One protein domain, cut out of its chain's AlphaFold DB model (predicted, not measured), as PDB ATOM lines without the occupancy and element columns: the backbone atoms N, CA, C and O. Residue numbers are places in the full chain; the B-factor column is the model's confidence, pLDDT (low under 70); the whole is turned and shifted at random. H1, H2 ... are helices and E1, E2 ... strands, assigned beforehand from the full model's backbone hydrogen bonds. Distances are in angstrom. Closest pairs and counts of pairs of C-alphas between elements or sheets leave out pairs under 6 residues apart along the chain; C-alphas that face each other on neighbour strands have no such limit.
ATOM      1  N   MET A   1     -50.111 498.843 -27.083       72.12
ATOM      2  CA  MET A   1     -50.721 499.486 -25.892       72.12
ATOM      3  C   MET A   1     -52.041 498.851 -25.472       72.12
ATOM      4  O   MET A   1     -52.151 498.505 -24.307       72.12
ATOM      5  N   ALA A   2     -53.008 498.647 -26.377       85.19
ATOM      6  CA  ALA A   2     -54.336 498.124 -26.021       85.19
ATOM      7  C   ALA A   2     -54.316 496.800 -25.226       85.19
ATOM      8  O   ALA A   2     -55.034 496.680 -24.243       85.19
ATOM      9  N   LEU A   3     -53.444 495.849 -25.585       84.88
ATOM     10  CA  LEU A   3     -53.314 494.572 -24.865       84.88
ATOM     11  C   LEU A   3     -52.833 494.740 -23.417       84.88
ATOM     12  O   LEU A   3     -53.356 494.091 -22.522       84.88
ATOM     13  N   PHE A   4     -51.892 495.655 -23.170       87.12
ATOM     14  CA  PHE A   4     -51.402 495.944 -21.818       87.12
ATOM     15  C   PHE A   4     -52.457 496.661 -20.969       87.12
ATOM     16  O   PHE A   4     -52.607 496.351 -19.793       87.12
ATOM     17  N   VAL A   5     -53.222 497.581 -21.569       90.75
ATOM     18  CA  VAL A   5     -54.351 498.235 -20.885       90.75
ATOM     19  C   VAL A   5     -55.435 497.208 -20.555       90.75
ATOM     20  O   VAL A   5     -55.893 497.153 -19.420       90.75
ATOM     21  N   GLY A   6     -55.795 496.348 -21.511       88.88
ATOM     22  CA  GLY A   6     -56.748 495.262 -21.294       88.88
ATOM     23  C   GLY A   6     -56.294 494.297 -20.198       88.88
ATOM     24  O   GLY A   6     -57.095 493.924 -19.344       88.88
ATOM     25  N   ALA A   7     -55.005 493.947 -20.170       89.75
ATOM     26  CA  ALA A   7     -54.429 493.139 -19.105       89.75
ATOM     27  C   ALA A   7     -54.537 493.814 -17.733       89.75
ATOM     28  O   ALA A   7     -54.973 493.176 -16.780       89.75
ATOM     29  N   ALA A   8     -54.188 495.100 -17.636       92.75
ATOM     30  CA  ALA A   8     -54.274 495.852 -16.389       92.75
ATOM     31  C   ALA A   8     -55.719 495.939 -15.878       92.75
ATOM     32  O   ALA A   8     -55.968 495.663 -14.709       92.75
ATOM     33  N   VAL A   9     -56.679 496.250 -16.754       94.69
ATOM     34  CA  VAL A   9     -58.104 496.291 -16.394       94.69
ATOM     35  C   VAL A   9     -58.587 494.915 -15.937       94.69
ATOM     36  O   VAL A   9     -59.218 494.812 -14.892       94.69
ATOM     37  N   SER A  10     -58.247 493.853 -16.670       92.06
ATOM     38  CA  SER A  10     -58.670 492.486 -16.326       92.06
ATOM     39  C   SER A  10     -58.077 492.037 -14.989       92.06
ATOM     40  O   SER A  10     -58.775 491.444 -14.171       92.06
ATOM     41  N   PHE A  11     -56.813 492.378 -14.727       92.44
ATOM     42  CA  PHE A  11     -56.157 492.097 -13.454       92.44
ATOM     43  C   PHE A  11     -56.793 492.875 -12.299       92.44
ATOM     44  O   PHE A  11     -57.075 492.295 -11.257       92.44
ATOM     45  N   LEU A  12     -57.071 494.169 -12.486       94.69
ATOM     46  CA  LEU A  12     -57.745 494.979 -11.472       94.69
ATOM     47  C   LEU A  12     -59.135 494.429 -11.148       94.69
ATOM     48  O   LEU A  12     -59.476 494.325  -9.975       94.69
ATOM     49  N   VAL A  13     -59.909 494.023 -12.157       93.19
ATOM     50  CA  VAL A  13     -61.214 493.381 -11.943       93.19
ATOM     51  C   VAL A  13     -61.059 492.074 -11.165       93.19
ATOM     52  O   VAL A  13     -61.817 491.852 -10.228       93.19
ATOM     53  N   ALA A  14     -60.063 491.243 -11.488       90.69
ATOM     54  CA  ALA A  14     -59.785 490.022 -10.730       90.69
ATOM     55  C   ALA A  14     -59.485 490.323  -9.254       90.69
ATOM     56  O   ALA A  14     -60.085 489.726  -8.370       90.69
ATOM     57  N   VAL A  15     -58.612 491.296  -8.979       90.50
ATOM     58  CA  VAL A  15     -58.260 491.699  -7.608       90.50
ATOM     59  C   VAL A  15     -59.473 492.254  -6.863       90.50
ATOM     60  O   VAL A  15     -59.705 491.876  -5.719       90.50
ATOM     61  N   VAL A  16     -60.269 493.115  -7.501       91.75
ATOM     62  CA  VAL A  16     -61.498 493.645  -6.894       91.75
ATOM     63  C   VAL A  16     -62.450 492.505  -6.559       91.75
ATOM     64  O   VAL A  16     -62.885 492.414  -5.421       91.75
ATOM     65  N   LEU A  17     -62.717 491.597  -7.500       88.00
ATOM     66  CA  LEU A  17     -63.591 490.449  -7.262       88.00
ATOM     67  C   LEU A  17     -63.055 489.500  -6.189       88.00
ATOM     68  O   LEU A  17     -63.858 488.839  -5.546       88.00
ATOM     69  N   TRP A  18     -61.737 489.416  -6.007       86.56
ATOM     70  CA  TRP A  18     -61.104 488.575  -4.992       86.56
ATOM     71  C   TRP A  18     -61.269 489.115  -3.565       86.56
ATOM     72  O   TRP A  18     -61.352 488.330  -2.622       86.56
ATOM     73  N   PHE A  19     -61.296 490.442  -3.401       86.62
ATOM     74  CA  PHE A  19     -61.381 491.102  -2.091       86.62
ATOM     75  C   PHE A  19     -62.761 491.694  -1.771       86.62
ATOM     76  O   PHE A  19     -63.035 491.991  -0.608       86.62
ATOM     77  N   ASP A  20     -63.620 491.877  -2.772       86.06
ATOM     78  CA  ASP A  20     -65.005 492.302  -2.592       86.06
ATOM     79  C   ASP A  20     -65.841 491.134  -2.062       86.06
ATOM     80  O   ASP A  20     -66.200 490.219  -2.809       86.06
ATOM     81  N   ASN A  21     -66.157 491.190  -0.764       83.44
ATOM     82  CA  ASN A  21     -66.914 490.155  -0.064       83.44
ATOM     83  C   ASN A  21     -68.315 490.636   0.348       83.44
ATOM     84  O   ASN A  21     -68.553 490.882   1.534       83.44
ATOM     85  N   PRO A  22     -69.260 490.849  -0.582       83.12
ATOM     86  CA  PRO A  22     -70.546 491.402  -0.208       83.12
ATOM     87  C   PRO A  22     -71.484 490.323   0.317       83.12
ATOM     88  O   PRO A  22     -71.387 489.140  -0.014       83.12
ATOM     89  N   THR A  23     -72.445 490.775   1.107       82.00
ATOM     90  CA  THR A  23     -73.494 489.934   1.670       82.00
ATOM     91  C   THR A  23     -74.664 489.821   0.696       82.00
ATOM     92  O   THR A  23     -75.098 490.822   0.124       82.00
ATOM     93  N   VAL A  24     -75.184 488.610   0.507       78.31
ATOM     94  CA  VAL A  24     -76.411 488.341  -0.254       78.31
ATOM     95  C   VAL A  24     -77.469 487.746   0.666       78.31
ATOM     96  O   VAL A  24     -77.152 486.933   1.530       78.31
ATOM     97  N   SER A  25     -78.721 488.151   0.483       79.69
ATOM     98  CA  SER A  25     -79.873 487.559   1.158       79.69
ATOM     99  C   SER A  25     -80.437 486.422   0.306       79.69
ATOM    100  O   SER A  25     -80.762 486.632  -0.865       79.69
ATOM    101  N   ILE A  26     -80.550 485.232   0.884       76.81
ATOM    102  CA  ILE A  26     -81.186 484.066   0.273       76.81
ATOM    103  C   ILE A  26     -82.507 483.817   0.984       76.81
ATOM    104  O   ILE A  26     -82.532 483.653   2.201       76.81
ATOM    105  N   SER A  27     -83.592 483.766   0.218       75.69
ATOM    106  CA  SER A  27     -84.874 483.259   0.698       75.69
ATOM    107  C   SER A  27     -84.910 481.753   0.449       75.69
ATOM    108  O   SER A  27     -84.743 481.329  -0.693       75.69
ATOM    109  N   ALA A  28     -85.109 480.963   1.498       72.94
ATOM    110  CA  ALA A  28     -85.193 479.506   1.425       72.94
ATOM    111  C   ALA A  28     -86.444 479.000   2.149       72.94
ATOM    112  O   ALA A  28     -87.051 479.711   2.955       72.94
ATOM    113  N   SER A  29     -86.864 477.783   1.826       70.31
ATOM    114  CA  SER A  29     -88.086 477.191   2.364       70.31
ATOM    115  C   SER A  29     -87.855 476.749   3.805       70.31
ATOM    116  O   SER A  29     -87.086 475.820   4.038       70.31
ATOM    117  N   ASP A  30     -88.527 477.380   4.768       67.06
ATOM    118  CA  ASP A  30     -88.529 476.917   6.155       67.06
ATOM    119  C   ASP A  30     -89.863 476.211   6.425       67.06
ATOM    120  O   ASP A  30     -90.935 476.789   6.230       67.06
ATOM    121  N   ILE A  31     -89.811 474.918   6.752       58.69
ATOM    122  CA  ILE A  31     -91.005 474.087   6.968       58.69
ATOM    123  C   ILE A  31     -91.097 473.744   8.451       58.69
ATOM    124  O   ILE A  31     -91.043 472.586   8.835       58.69
ATOM    125  N   ASP A  32     -91.260 474.771   9.271       54.75
ATOM    126  CA  ASP A  32     -92.014 474.660  10.510       54.75
ATOM    127  C   ASP A  32     -93.043 475.804  10.485       54.75
ATOM    128  O   ASP A  32     -92.707 476.983  10.491       54.75
ATOM    129  N   ASP A  33     -94.311 475.419  10.336       49.75
ATOM    130  CA  ASP A  33     -95.511 476.264  10.284       49.75
ATOM    131  C   ASP A  33     -95.716 477.178   9.053       49.75
ATOM    132  O   ASP A  33     -95.675 478.404   9.105       49.75
ATOM    133  N   GLY A  34     -96.154 476.575   7.941       45.00
ATOM    134  CA  GLY A  34     -97.123 477.244   7.061       45.00
ATOM    135  C   GLY A  34     -96.587 478.341   6.131       45.00
ATOM    136  O   GLY A  34     -97.157 479.423   6.059       45.00
ATOM    137  N   GLY A  35     -95.582 478.036   5.310       47.31
ATOM    138  CA  GLY A  35     -95.427 478.690   4.003       47.31
ATOM    139  C   GLY A  35     -94.737 480.058   3.958       47.31
ATOM    140  O   GLY A  35     -94.848 480.724   2.927       47.31
ATOM    141  N   SER A  36     -94.004 480.483   4.992       51.50
ATOM    142  CA  SER A  36     -93.094 481.630   4.865       51.50
ATOM    143  C   SER A  36     -91.664 481.171   4.590       51.50
ATOM    144  O   SER A  36     -91.099 480.410   5.369       51.50
ATOM    145  N   SER A  37     -91.060 481.653   3.504       61.84
ATOM    146  CA  SER A  37     -89.620 481.509   3.279       61.84
ATOM    147  C   SER A  37     -88.843 482.249   4.372       61.84
ATOM    148  O   SER A  37     -89.106 483.434   4.592       61.84
ATOM    149  N   GLY A  38     -87.885 481.587   5.019       66.81
ATOM    150  CA  GLY A  38     -86.910 482.255   5.879       66.81
ATOM    151  C   GLY A  38     -85.876 483.004   5.034       66.81
ATOM    152  O   GLY A  38     -85.595 482.611   3.899       66.81
ATOM    153  N   GLU A  39     -85.304 484.086   5.563       71.75
ATOM    154  CA  GLU A  39     -84.185 484.787   4.925       71.75
ATOM    155  C   GLU A  39     -82.883 484.506   5.673       71.75
ATOM    156  O   GLU A  39     -82.785 484.723   6.879       71.75
ATOM    157  N   ALA A  40     -81.857 484.076   4.941       73.88
ATOM    158  CA  ALA A  40     -80.502 483.923   5.445       73.88
ATOM    159  C   ALA A  40     -79.557 484.900   4.743       73.88
ATOM    160  O   ALA A  40     -79.589 485.065   3.524       73.88
ATOM    161  N   SER A  41     -78.689 485.548   5.520       75.06
ATOM    162  CA  SER A  41     -77.631 486.405   4.985       75.06
ATOM    163  C   SER A  41     -76.342 485.610   4.829       75.06
ATOM    164  O   SER A  41     -75.818 485.081   5.804       75.06
ATOM    165  N   CYS A  42     -75.802 485.583   3.616       76.38
ATOM    166  CA  CYS A  42     -74.546 484.921   3.301       76.38
ATOM    167  C   CYS A  42     -73.488 485.937   2.905       76.38
ATOM    168  O   CYS A  42     -73.652 486.675   1.933       76.38
ATOM    169  N   SER A  43     -72.383 485.961   3.643       78.38
ATOM    170  CA  SER A  43     -71.197 486.713   3.244       78.38
ATOM    171  C   SER A  43     -70.482 485.956   2.132       78.38
ATOM    172  O   SER A  43     -70.030 484.834   2.340       78.38
ATOM    173  N   ILE A  44     -70.388 486.548   0.942       78.31
ATOM    174  CA  ILE A  44     -69.723 485.912  -0.193       78.31
ATOM    175  C   ILE A  44     -68.229 486.184  -0.087       78.31
ATOM    176  O   ILE A  44     -67.792 487.269  -0.439       78.31
ATOM    177  N   ALA A  45     -67.454 485.216   0.391       79.81
ATOM    178  CA  ALA A  45     -65.999 485.224   0.344       79.81
ATOM    179  C   ALA A  45     -65.526 484.276  -0.777       79.81
ATOM    180  O   ALA A  45     -65.525 483.060  -0.595       79.81
ATOM    181  N   PRO A  46     -65.093 484.779  -1.949       71.56
ATOM    182  CA  PRO A  46     -64.772 483.934  -3.104       71.56
ATOM    183  C   PRO A  46     -63.695 482.882  -2.813       71.56
ATOM    184  O   PRO A  46     -63.740 481.779  -3.350       71.56
ATOM    185  N   TRP A  47     -62.727 483.214  -1.959       73.12
ATOM    186  CA  TRP A  47     -61.675 482.293  -1.534       73.12
ATOM    187  C   TRP A  47     -62.200 481.170  -0.630       73.12
ATOM    188  O   TRP A  47     -61.595 480.103  -0.606       73.12
ATOM    189  N   ASP A  48     -63.322 481.366   0.061       73.81
ATOM    190  CA  ASP A  48     -63.901 480.367   0.961       73.81
ATOM    191  C   ASP A  48     -64.505 479.187   0.183       73.81
ATOM    192  O   ASP A  48     -64.279 478.031   0.537       73.81
ATOM    193  N   ALA A  49     -65.121 479.441  -0.980       67.31
ATOM    194  CA  ALA A  49     -65.513 478.365  -1.900       67.31
ATOM    195  C   ALA A  49     -64.315 477.587  -2.461       67.31
ATOM    196  O   ALA A  49     -64.411 476.387  -2.689       67.31
ATOM    197  N   GLY A  50     -63.186 478.259  -2.698       65.25
ATOM    198  CA  GLY A  50     -61.986 477.612  -3.229       65.25
ATOM    199  C   GLY A  50     -61.164 476.848  -2.185       65.25
ATOM    200  O   GLY A  50     -60.453 475.916  -2.554       65.25
ATOM    201  N   LEU A  51     -61.221 477.252  -0.909       67.62
ATOM    202  CA  LEU A  51     -60.332 476.752   0.152       67.62
ATOM    203  C   LEU A  51     -61.039 475.922   1.234       67.62
ATOM    204  O   LEU A  51     -60.406 475.026   1.785       67.62
ATOM    205  N   ASN A  52     -62.312 476.195   1.524       65.50
ATOM    206  CA  ASN A  52     -63.071 475.611   2.643       65.50
ATOM    207  C   ASN A  52     -64.388 474.941   2.217       65.50
ATOM    208  O   ASN A  52     -65.175 474.528   3.074       65.50
ATOM    209  N   ASP A  53     -64.641 474.861   0.908       64.75
ATOM    210  CA  ASP A  53     -65.880 474.335   0.313       64.75
ATOM    211  C   ASP A  53     -67.152 475.068   0.789       64.75
ATOM    212  O   ASP A  53     -68.261 474.569   0.634       64.75
ATOM    213  N   ASN A  54     -66.997 476.276   1.351       61.00
ATOM    214  CA  ASN A  54     -68.077 477.111   1.877       61.00
ATOM    215  C   ASN A  54     -69.032 476.346   2.821       61.00
ATOM    216  O   ASN A  54     -70.249 476.335   2.627       61.00
ATOM    217  N   SER A  55     -68.446 475.678   3.821       59.44
ATOM    218  CA  SER A  55     -69.136 474.799   4.780       59.44
ATOM    219  C   SER A  55     -69.859 475.530   5.920       59.44
ATOM    220  O   SER A  55     -70.574 474.893   6.698       59.44
ATOM    221  N   ASP A  56     -69.733 476.854   6.003       61.56
ATOM    222  CA  ASP A  56     -70.439 477.670   6.989       61.56
ATOM    223  C   ASP A  56     -71.912 477.853   6.575       61.56
ATOM    224  O   ASP A  56     -72.267 478.686   5.738       61.56
ATOM    225  N   GLY A  57     -72.786 477.023   7.151       59.75
ATOM    226  CA  GLY A  57     -74.239 477.133   7.011       59.75
ATOM    227  C   GLY A  57     -74.835 478.292   7.828       59.75
ATOM    228  O   GLY A  57     -74.168 478.853   8.702       59.75
ATOM    229  N   PRO A  58     -76.109 478.660   7.590       62.84
ATOM    230  CA  PRO A  58     -76.771 479.687   8.391       62.84
ATOM    231  C   PRO A  58     -76.871 479.232   9.853       62.84
ATOM    232  O   PRO A  58     -77.174 478.072  10.123       62.84
ATOM    233  N   GLY A  59     -76.603 480.131  10.803       61.06
ATOM    234  CA  GLY A  59     -76.815 479.867  12.230       61.06
ATOM    235  C   GLY A  59     -78.277 480.090  12.636       61.06
ATOM    236  O   GLY A  59     -78.947 480.931  12.046       61.06
ATOM    237  N   GLY A  60     -78.755 479.378  13.659       67.38
ATOM    238  CA  GLY A  60     -80.123 479.508  14.186       67.38
ATOM    239  C   GLY A  60     -80.866 478.173  14.269       67.38
ATOM    240  O   GLY A  60     -80.314 477.133  13.916       67.38
ATOM    241  N   GLU A  61     -82.104 478.212  14.761       66.81
ATOM    242  CA  GLU A  61     -83.037 477.080  14.716       66.81
ATOM    243  C   GLU A  61     -83.837 477.169  13.412       66.81
ATOM    244  O   GLU A  61     -84.833 477.883  13.343       66.81
ATOM    245  N   HIS A  62     -83.370 476.478  12.372       72.69
ATOM    246  CA  HIS A  62     -84.107 476.284  11.125       72.69
ATOM    247  C   HIS A  62     -84.182 474.796  10.784       72.69
ATOM    248  O   HIS A  62     -83.427 473.968  11.306       72.69
ATOM    249  N   THR A  63     -85.087 474.437   9.876       74.25
ATOM    250  CA  THR A  63     -85.161 473.063   9.369       74.25
ATOM    251  C   THR A  63     -83.883 472.663   8.623       74.25
ATOM    252  O   THR A  63     -83.240 473.474   7.960       74.25
ATOM    253  N   GLN A  64     -83.507 471.381   8.664       76.50
ATOM    254  CA  GLN A  64     -82.314 470.903   7.945       76.50
ATOM    255  C   GLN A  64     -82.398 471.172   6.429       76.50
ATOM    256  O   GLN A  64     -81.399 471.525   5.811       76.50
ATOM    257  N   ALA A  65     -83.604 471.104   5.855       77.06
ATOM    258  CA  ALA A  65     -83.849 471.454   4.457       77.06
ATOM    259  C   ALA A  65     -83.546 472.934   4.151       77.06
ATOM    260  O   ALA A  65     -82.967 473.228   3.107       77.06
ATOM    261  N   PHE A  66     -83.874 473.850   5.068       78.94
ATOM    262  CA  PHE A  66     -83.509 475.262   4.958       78.94
ATOM    263  C   PHE A  66     -81.988 475.449   4.975       78.94
ATOM    264  O   PHE A  66     -81.441 476.150   4.125       78.94
ATOM    265  N   HIS A  67     -81.288 474.788   5.906       76.38
ATOM    266  CA  HIS A  67     -79.827 474.853   5.973       76.38
ATOM    267  C   HIS A  67     -79.172 474.361   4.674       76.38
ATOM    268  O   HIS A  67     -78.265 475.026   4.174       76.38
ATOM    269  N   ASP A  68     -79.657 473.256   4.102       79.81
ATOM    270  CA  ASP A  68     -79.139 472.701   2.848       79.81
ATOM    271  C   ASP A  68     -79.405 473.631   1.650       79.81
ATOM    272  O   ASP A  68     -78.520 473.847   0.816       79.81
ATOM    273  N   GLU A  69     -80.604 474.222   1.562       80.00
ATOM    274  CA  GLU A  69     -80.974 475.145   0.483       80.00
ATOM    275  C   GLU A  69     -80.145 476.438   0.535       80.00
ATOM    276  O   GLU A  69     -79.592 476.872  -0.483       80.00
ATOM    277  N   VAL A  70     -79.989 477.020   1.728       78.81
ATOM    278  CA  VAL A  70     -79.145 478.202   1.933       78.81
ATOM    279  C   VAL A  70     -77.685 477.875   1.633       78.81
ATOM    280  O   VAL A  70     -77.050 478.610   0.877       78.81
ATOM    281  N   ALA A  71     -77.152 476.767   2.155       78.75
ATOM    282  CA  ALA A  71     -75.770 476.367   1.904       78.75
ATOM    283  C   ALA A  71     -75.503 476.194   0.401       78.75
ATOM    284  O   ALA A  71     -74.532 476.747  -0.119       78.75
ATOM    285  N   ALA A  72     -76.398 475.522  -0.329       80.69
ATOM    286  CA  ALA A  72     -76.277 475.340  -1.772       80.69
ATOM    287  C   ALA A  72     -76.326 476.670  -2.544       80.69
ATOM    288  O   ALA A  72     -75.525 476.898  -3.459       80.69
ATOM    289  N   ALA A  73     -77.238 477.574  -2.180       81.69
ATOM    290  CA  ALA A  73     -77.358 478.883  -2.818       81.69
ATOM    291  C   ALA A  73     -76.122 479.762  -2.563       81.69
ATOM    292  O   ALA A  73     -75.597 480.398  -3.485       81.69
ATOM    293  N   CYS A  74     -75.618 479.757  -1.331       80.12
ATOM    294  CA  CYS A  74     -74.452 480.537  -0.935       80.12
ATOM    295  C   CYS A  74     -73.166 479.967  -1.543       80.12
ATOM    296  O   CYS A  74     -72.353 480.725  -2.079       80.12
ATOM    297  N   TYR A  75     -73.043 478.639  -1.616       80.44
ATOM    298  CA  TYR A  75     -71.980 477.963  -2.356       80.44
ATOM    299  C   TYR A  75     -71.976 478.354  -3.837       80.44
ATOM    300  O   TYR A  75     -70.935 478.707  -4.403       80.44
ATOM    301  N   ALA A  76     -73.146 478.347  -4.483       83.25
ATOM    302  CA  ALA A  76     -73.264 478.718  -5.888       83.25
ATOM    303  C   ALA A  76     -72.871 480.185  -6.131       83.25
ATOM    304  O   ALA A  76     -72.205 480.493  -7.126       83.25
ATOM    305  N   ALA A  77     -73.250 481.094  -5.230       83.12
ATOM    306  CA  ALA A  77     -72.882 482.505  -5.307       83.12
ATOM    307  C   ALA A  77     -71.367 482.720  -5.137       83.12
ATOM    308  O   ALA A  77     -70.757 483.427  -5.948       83.12
ATOM    309  N   ASN A  78     -70.747 482.055  -4.157       82.88
ATOM    310  CA  ASN A  78     -69.297 482.081  -3.958       82.88
ATOM    311  C   ASN A  78     -68.539 481.513  -5.161       82.88
ATOM    312  O   ASN A  78     -67.649 482.172  -5.701       82.88
ATOM    313  N   THR A  79     -68.954 480.347  -5.660       84.19
ATOM    314  CA  THR A  79     -68.334 479.692  -6.820       84.19
ATOM    315  C   THR A  79     -68.380 480.572  -8.070       84.19
ATOM    316  O   THR A  79     -67.394 480.680  -8.801       84.19
ATOM    317  N   ARG A  80     -69.503 481.259  -8.328       86.69
ATOM    318  CA  ARG A  80     -69.609 482.191  -9.465       86.69
ATOM    319  C   ARG A  80     -68.605 483.336  -9.358       86.69
ATOM    320  O   ARG A  80     -67.942 483.642 -10.349       86.69
ATOM    321  N   ARG A  81     -68.474 483.952  -8.177       85.50
ATOM    322  CA  ARG A  81     -67.495 485.027  -7.954       85.50
ATOM    323  C   ARG A  81     -66.059 484.537  -8.082       85.50
ATOM    324  O   ARG A  81     -65.261 485.192  -8.749       85.50
ATOM    325  N   PHE A  82     -65.747 483.384  -7.499       87.50
ATOM    326  CA  PHE A  82     -64.423 482.774  -7.592       87.50
ATOM    327  C   PHE A  82     -64.023 482.524  -9.051       87.50
ATOM    328  O   PHE A  82     -62.970 482.980  -9.498       87.50
ATOM    329  N   ASN A  83     -64.914 481.903  -9.829       89.12
ATOM    330  CA  ASN A  83     -64.687 481.642 -11.249       89.12
ATOM    331  C   ASN A  83     -64.532 482.930 -12.064       89.12
ATOM    332  O   ASN A  83     -63.682 482.987 -12.953       89.12
ATOM    333  N   ALA A  84     -65.309 483.973 -11.761       89.69
ATOM    334  CA  ALA A  84     -65.164 485.271 -12.412       89.69
ATOM    335  C   ALA A  84     -63.799 485.909 -12.102       89.69
ATOM    336  O   ALA A  84     -63.108 486.350 -13.020       89.69
ATOM    337  N   SER A  85     -63.374 485.889 -10.835       89.44
ATOM    338  CA  SER A  85     -62.065 486.395 -10.415       89.44
ATOM    339  C   SER A  85     -60.921 485.671 -11.130       89.44
ATOM    340  O   SER A  85     -60.062 486.307 -11.745       89.44
ATOM    341  N   ILE A  86     -60.927 484.333 -11.119       89.94
ATOM    342  CA  ILE A  86     -59.905 483.531 -11.803       89.94
ATOM    343  C   ILE A  86     -59.944 483.757 -13.313       89.94
ATOM    344  O   ILE A  86     -58.891 483.919 -13.928       89.94
ATOM    345  N   GLY A  87     -61.133 483.812 -13.916       92.44
ATOM    346  CA  GLY A  87     -61.297 484.075 -15.345       92.44
ATOM    347  C   GLY A  87     -60.684 485.413 -15.760       92.44
ATOM    348  O   GLY A  87     -59.928 485.474 -16.732       92.44
ATOM    349  N   CYS A  88     -60.929 486.473 -14.987       91.75
ATOM    350  CA  CYS A  88     -60.321 487.785 -15.203       91.75
ATOM    351  C   CYS A  88     -58.793 487.755 -15.021       91.75
ATOM    352  O   CYS A  88     -58.068 488.344 -15.828       91.75
ATOM    353  N   GLY A  89     -58.287 487.028 -14.021       91.06
ATOM    354  CA  GLY A  89     -56.849 486.854 -13.797       91.06
ATOM    355  C   GLY A  89     -56.157 486.102 -14.938       91.06
ATOM    356  O   GLY A  89     -55.125 486.544 -15.446       91.06
ATOM    357  N   ALA A  90     -56.753 485.004 -15.407       93.12
ATOM    358  CA  ALA A  90     -56.254 484.230 -16.541       93.12
ATOM    359  C   ALA A  90     -56.256 485.058 -17.835       93.12
ATOM    360  O   ALA A  90     -55.275 485.046 -18.582       93.12
ATOM    361  N   LEU A  91     -57.316 485.835 -18.076       93.56
ATOM    362  CA  LEU A  91     -57.386 486.754 -19.210       93.56
ATOM    363  C   LEU A  91     -56.274 487.808 -19.152       93.56
ATOM    364  O   LEU A  91     -55.637 488.081 -20.171       93.56
ATOM    365  N   ALA A  92     -55.993 488.364 -17.971       93.25
ATOM    366  CA  ALA A  92     -54.900 489.313 -17.797       93.25
ATOM    367  C   ALA A  92     -53.544 488.707 -18.192       93.25
ATOM    368  O   ALA A  92     -52.789 489.325 -18.944       93.25
ATOM    369  N   LEU A  93     -53.261 487.476 -17.752       91.19
ATOM    370  CA  LEU A  93     -52.031 486.758 -18.102       91.19
ATOM    371  C   LEU A  93     -51.926 486.485 -19.607       91.19
ATOM    372  O   LEU A  93     -50.863 486.692 -20.195       91.19
ATOM    373  N   LEU A  94     -53.023 486.077 -20.248       92.81
ATOM    374  CA  LEU A  94     -53.066 485.845 -21.694       92.81
ATOM    375  C   LEU A  94     -52.795 487.127 -22.488       92.81
ATOM    376  O   LEU A  94     -52.020 487.112 -23.446       92.81
ATOM    377  N   LEU A  95     -53.390 488.248 -22.075       91.38
ATOM    378  CA  LEU A  95     -53.181 489.546 -22.714       91.38
ATOM    379  C   LEU A  95     -51.744 490.056 -22.531       91.38
ATOM    380  O   LEU A  95     -51.173 490.601 -23.479       91.38
ATOM    381  N   LEU A  96     -51.131 489.832 -21.361       90.19
ATOM    382  CA  LEU A  96     -49.712 490.130 -21.134       90.19
ATOM    383  C   LEU A  96     -48.807 489.270 -22.016       90.19
ATOM    384  O   LEU A  96     -47.922 489.808 -22.677       90.19
ATOM    385  N   GLY A  97     -49.048 487.957 -22.066       87.88
ATOM    386  CA  GLY A  97     -48.285 487.033 -22.904       87.88
ATOM    387  C   GLY A  97     -48.372 487.396 -24.387       87.88
ATOM    388  O   GLY A  97     -47.347 487.555 -25.049       87.88
ATOM    389  N   GLY A  98     -49.585 487.625 -24.899       84.81
ATOM    390  CA  GLY A  98     -49.803 488.056 -26.282       84.81
ATOM    391  C   GLY A  98     -49.176 489.421 -26.585       84.81
ATOM    392  O   GLY A  98     -48.539 489.596 -27.625       84.81
ATOM    393  N   GLY A  99     -49.288 490.376 -25.656       84.31
ATOM    394  CA  GLY A  99     -48.653 491.689 -25.764       84.31
ATOM    395  C   GLY A  99     -47.126 491.613 -25.811       84.31
ATOM    396  O   GLY A  99     -46.508 492.292 -26.631       84.31
ATOM    397  N   ALA A 100     -46.520 490.757 -24.985       83.88
ATOM    398  CA  ALA A 100     -45.077 490.536 -24.963       83.88
ATOM    399  C   ALA A 100     -44.575 489.887 -26.261       83.88
ATOM    400  O   ALA A 100     -43.600 490.364 -26.841       83.88
ATOM    401  N   VAL A 101     -45.265 488.857 -26.767       87.56
ATOM    402  CA  VAL A 101     -44.915 488.208 -28.043       87.56
ATOM    403  C   VAL A 101     -44.953 489.213 -29.195       87.56
ATOM    404  O   VAL A 101     -44.000 489.284 -29.970       87.56
ATOM    405  N   LEU A 102     -46.004 490.035 -29.280       83.44
ATOM    406  CA  LEU A 102     -46.125 491.063 -30.318       83.44
ATOM    407  C   LEU A 102     -45.050 492.151 -30.203       83.44
ATOM    408  O   LEU A 102     -44.531 492.610 -31.216       83.44
ATOM    409  N   ALA A 103     -44.684 492.562 -28.988       83.38
ATOM    410  CA  ALA A 103     -43.601 493.523 -28.792       83.38
ATOM    411  C   ALA A 103     -42.249 492.959 -29.267       83.38
ATOM    412  O   ALA A 103     -41.490 493.648 -29.947       83.38
ATOM    413  N   VAL A 104     -41.967 491.687 -28.965       86.12
ATOM    414  CA  VAL A 104     -40.728 491.016 -29.386       86.12
ATOM    415  C   VAL A 104     -40.664 490.841 -30.905       86.12
ATOM    416  O   VAL A 104     -39.597 491.034 -31.488       86.12
ATOM    417  N   THR A 105     -41.771 490.500 -31.572       86.56
ATOM    418  CA  THR A 105     -41.780 490.338 -33.037       86.56
ATOM    419  C   THR A 105     -41.564 491.661 -33.769       86.56
ATOM    420  O   THR A 105     -40.802 491.689 -34.736       86.56
ATOM    421  N   GLN A 106     -42.147 492.759 -33.274       83.62
ATOM    422  CA  GLN A 106     -41.940 494.113 -33.806       83.62
ATOM    423  C   GLN A 106     -40.476 494.560 -33.684       83.62
ATOM    424  O   GLN A 106     -39.915 495.104 -34.627       83.62
ATOM    425  N   LEU A 107     -39.821 494.273 -32.553       79.69
ATOM    426  CA  LEU A 107     -38.398 494.582 -32.356       79.69
ATOM    427  C   LEU A 107     -37.468 493.733 -33.237       79.69
ATOM    428  O   LEU A 107     -36.359 494.155 -33.553       79.69
ATOM    429  N   ARG A 108     -37.900 492.526 -33.625       77.75
ATOM    430  CA  ARG A 108     -37.128 491.605 -34.475       77.75
ATOM    431  C   ARG A 108     -37.274 491.853 -35.969       77.75
ATOM    432  O   ARG A 108     -36.539 491.225 -36.725       77.75
TER     433      ARG A 108
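What this domain is: This is residues 1 to 108 of the 113 residues of an uncharacterized protein of Nocardioides sp. Root614 (UniProt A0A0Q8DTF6). One very long helix, H3, makes most of the length of a rod; H1 packs side by side with it over residues 81 to 99, and the two-stranded hairpin E1 and E2 lies beside its residues 65 to 78. Short H2 crosses H3 between these two, followed by a long stretch without a named element that leads to the first residue of H3. The printed part has 108 residues, with three named helices and two named strands in the order H1, E1, E2, H2, H3; the sheet, in the order E1 - E2, is antiparallel. The class is mostly helix, and the whole is extended, with a radius of gyration of the C-alphas of 20.1 A and spans of 75 by 21 by 17 A.

Where its parts are: Find C-alpha 2 at (-54.336, 498.124, -26.021); from there H1 runs through residues 2 to 19, 25.9 A long. Next look at E1, residues 23 to 29, 19.4 A, and E2, residues 37 to 43, 19.1 A. H2, residues 46 to 51, is 9.0 A long. Find C-alpha 64 at (-82.314, 470.903, 7.945); there H3 begins, and its residues 64 to 108 run 65.3 A to C-alpha 108 at (-37.128, 491.605, -34.475).

How they stand to each other: Begin with H1 and H3, which touch at a shallow tilt of 24 degrees and run opposite ways; the closest C-alphas are those of Ala 7 and Ala 92, 4.1 A apart. H2 touches H3 at residues 75 to 82 of H3 alone, about perpendicular at 83 degrees, with the C-alphas of Pro 46 and Phe 82 closest at 4.6 A. H1 touches H2 with residues 17 to 19 of H1 alone, about perpendicular at 74 degrees; the C-alphas of Trp 18 and Pro 46 are closest, at 6.2 A. E1 and E2 form a hairpin, antiparallel at 153 degrees; look for N 26 and O 40, 2.8 A apart, and N 38 and O 28, 2.9 A apart, within hydrogen-bond range. The closest C-alphas of E1 and H3 are those of Ser 29 and Phe 66, 5.6 A; of E2 and H3, those of Cys 42 and Cys 74, 6.1 A. H1 and E2 are apart, as are E1 and H2. In H1 and H3 every O i to N i+4 pair is within hydrogen-bond range; in H2, 1 of 2.

The domain as a whole: The two C-alphas farthest apart are those of Asp 33 and Arg 108, at 75.1 A. The printed part has no cut. The link from H2 to H3, residues 52 to 63, is long. Expect low confidence, pLDDT under 70, at residues 30 to 38 and 49 to 61; the mean of the printed part is 79.1.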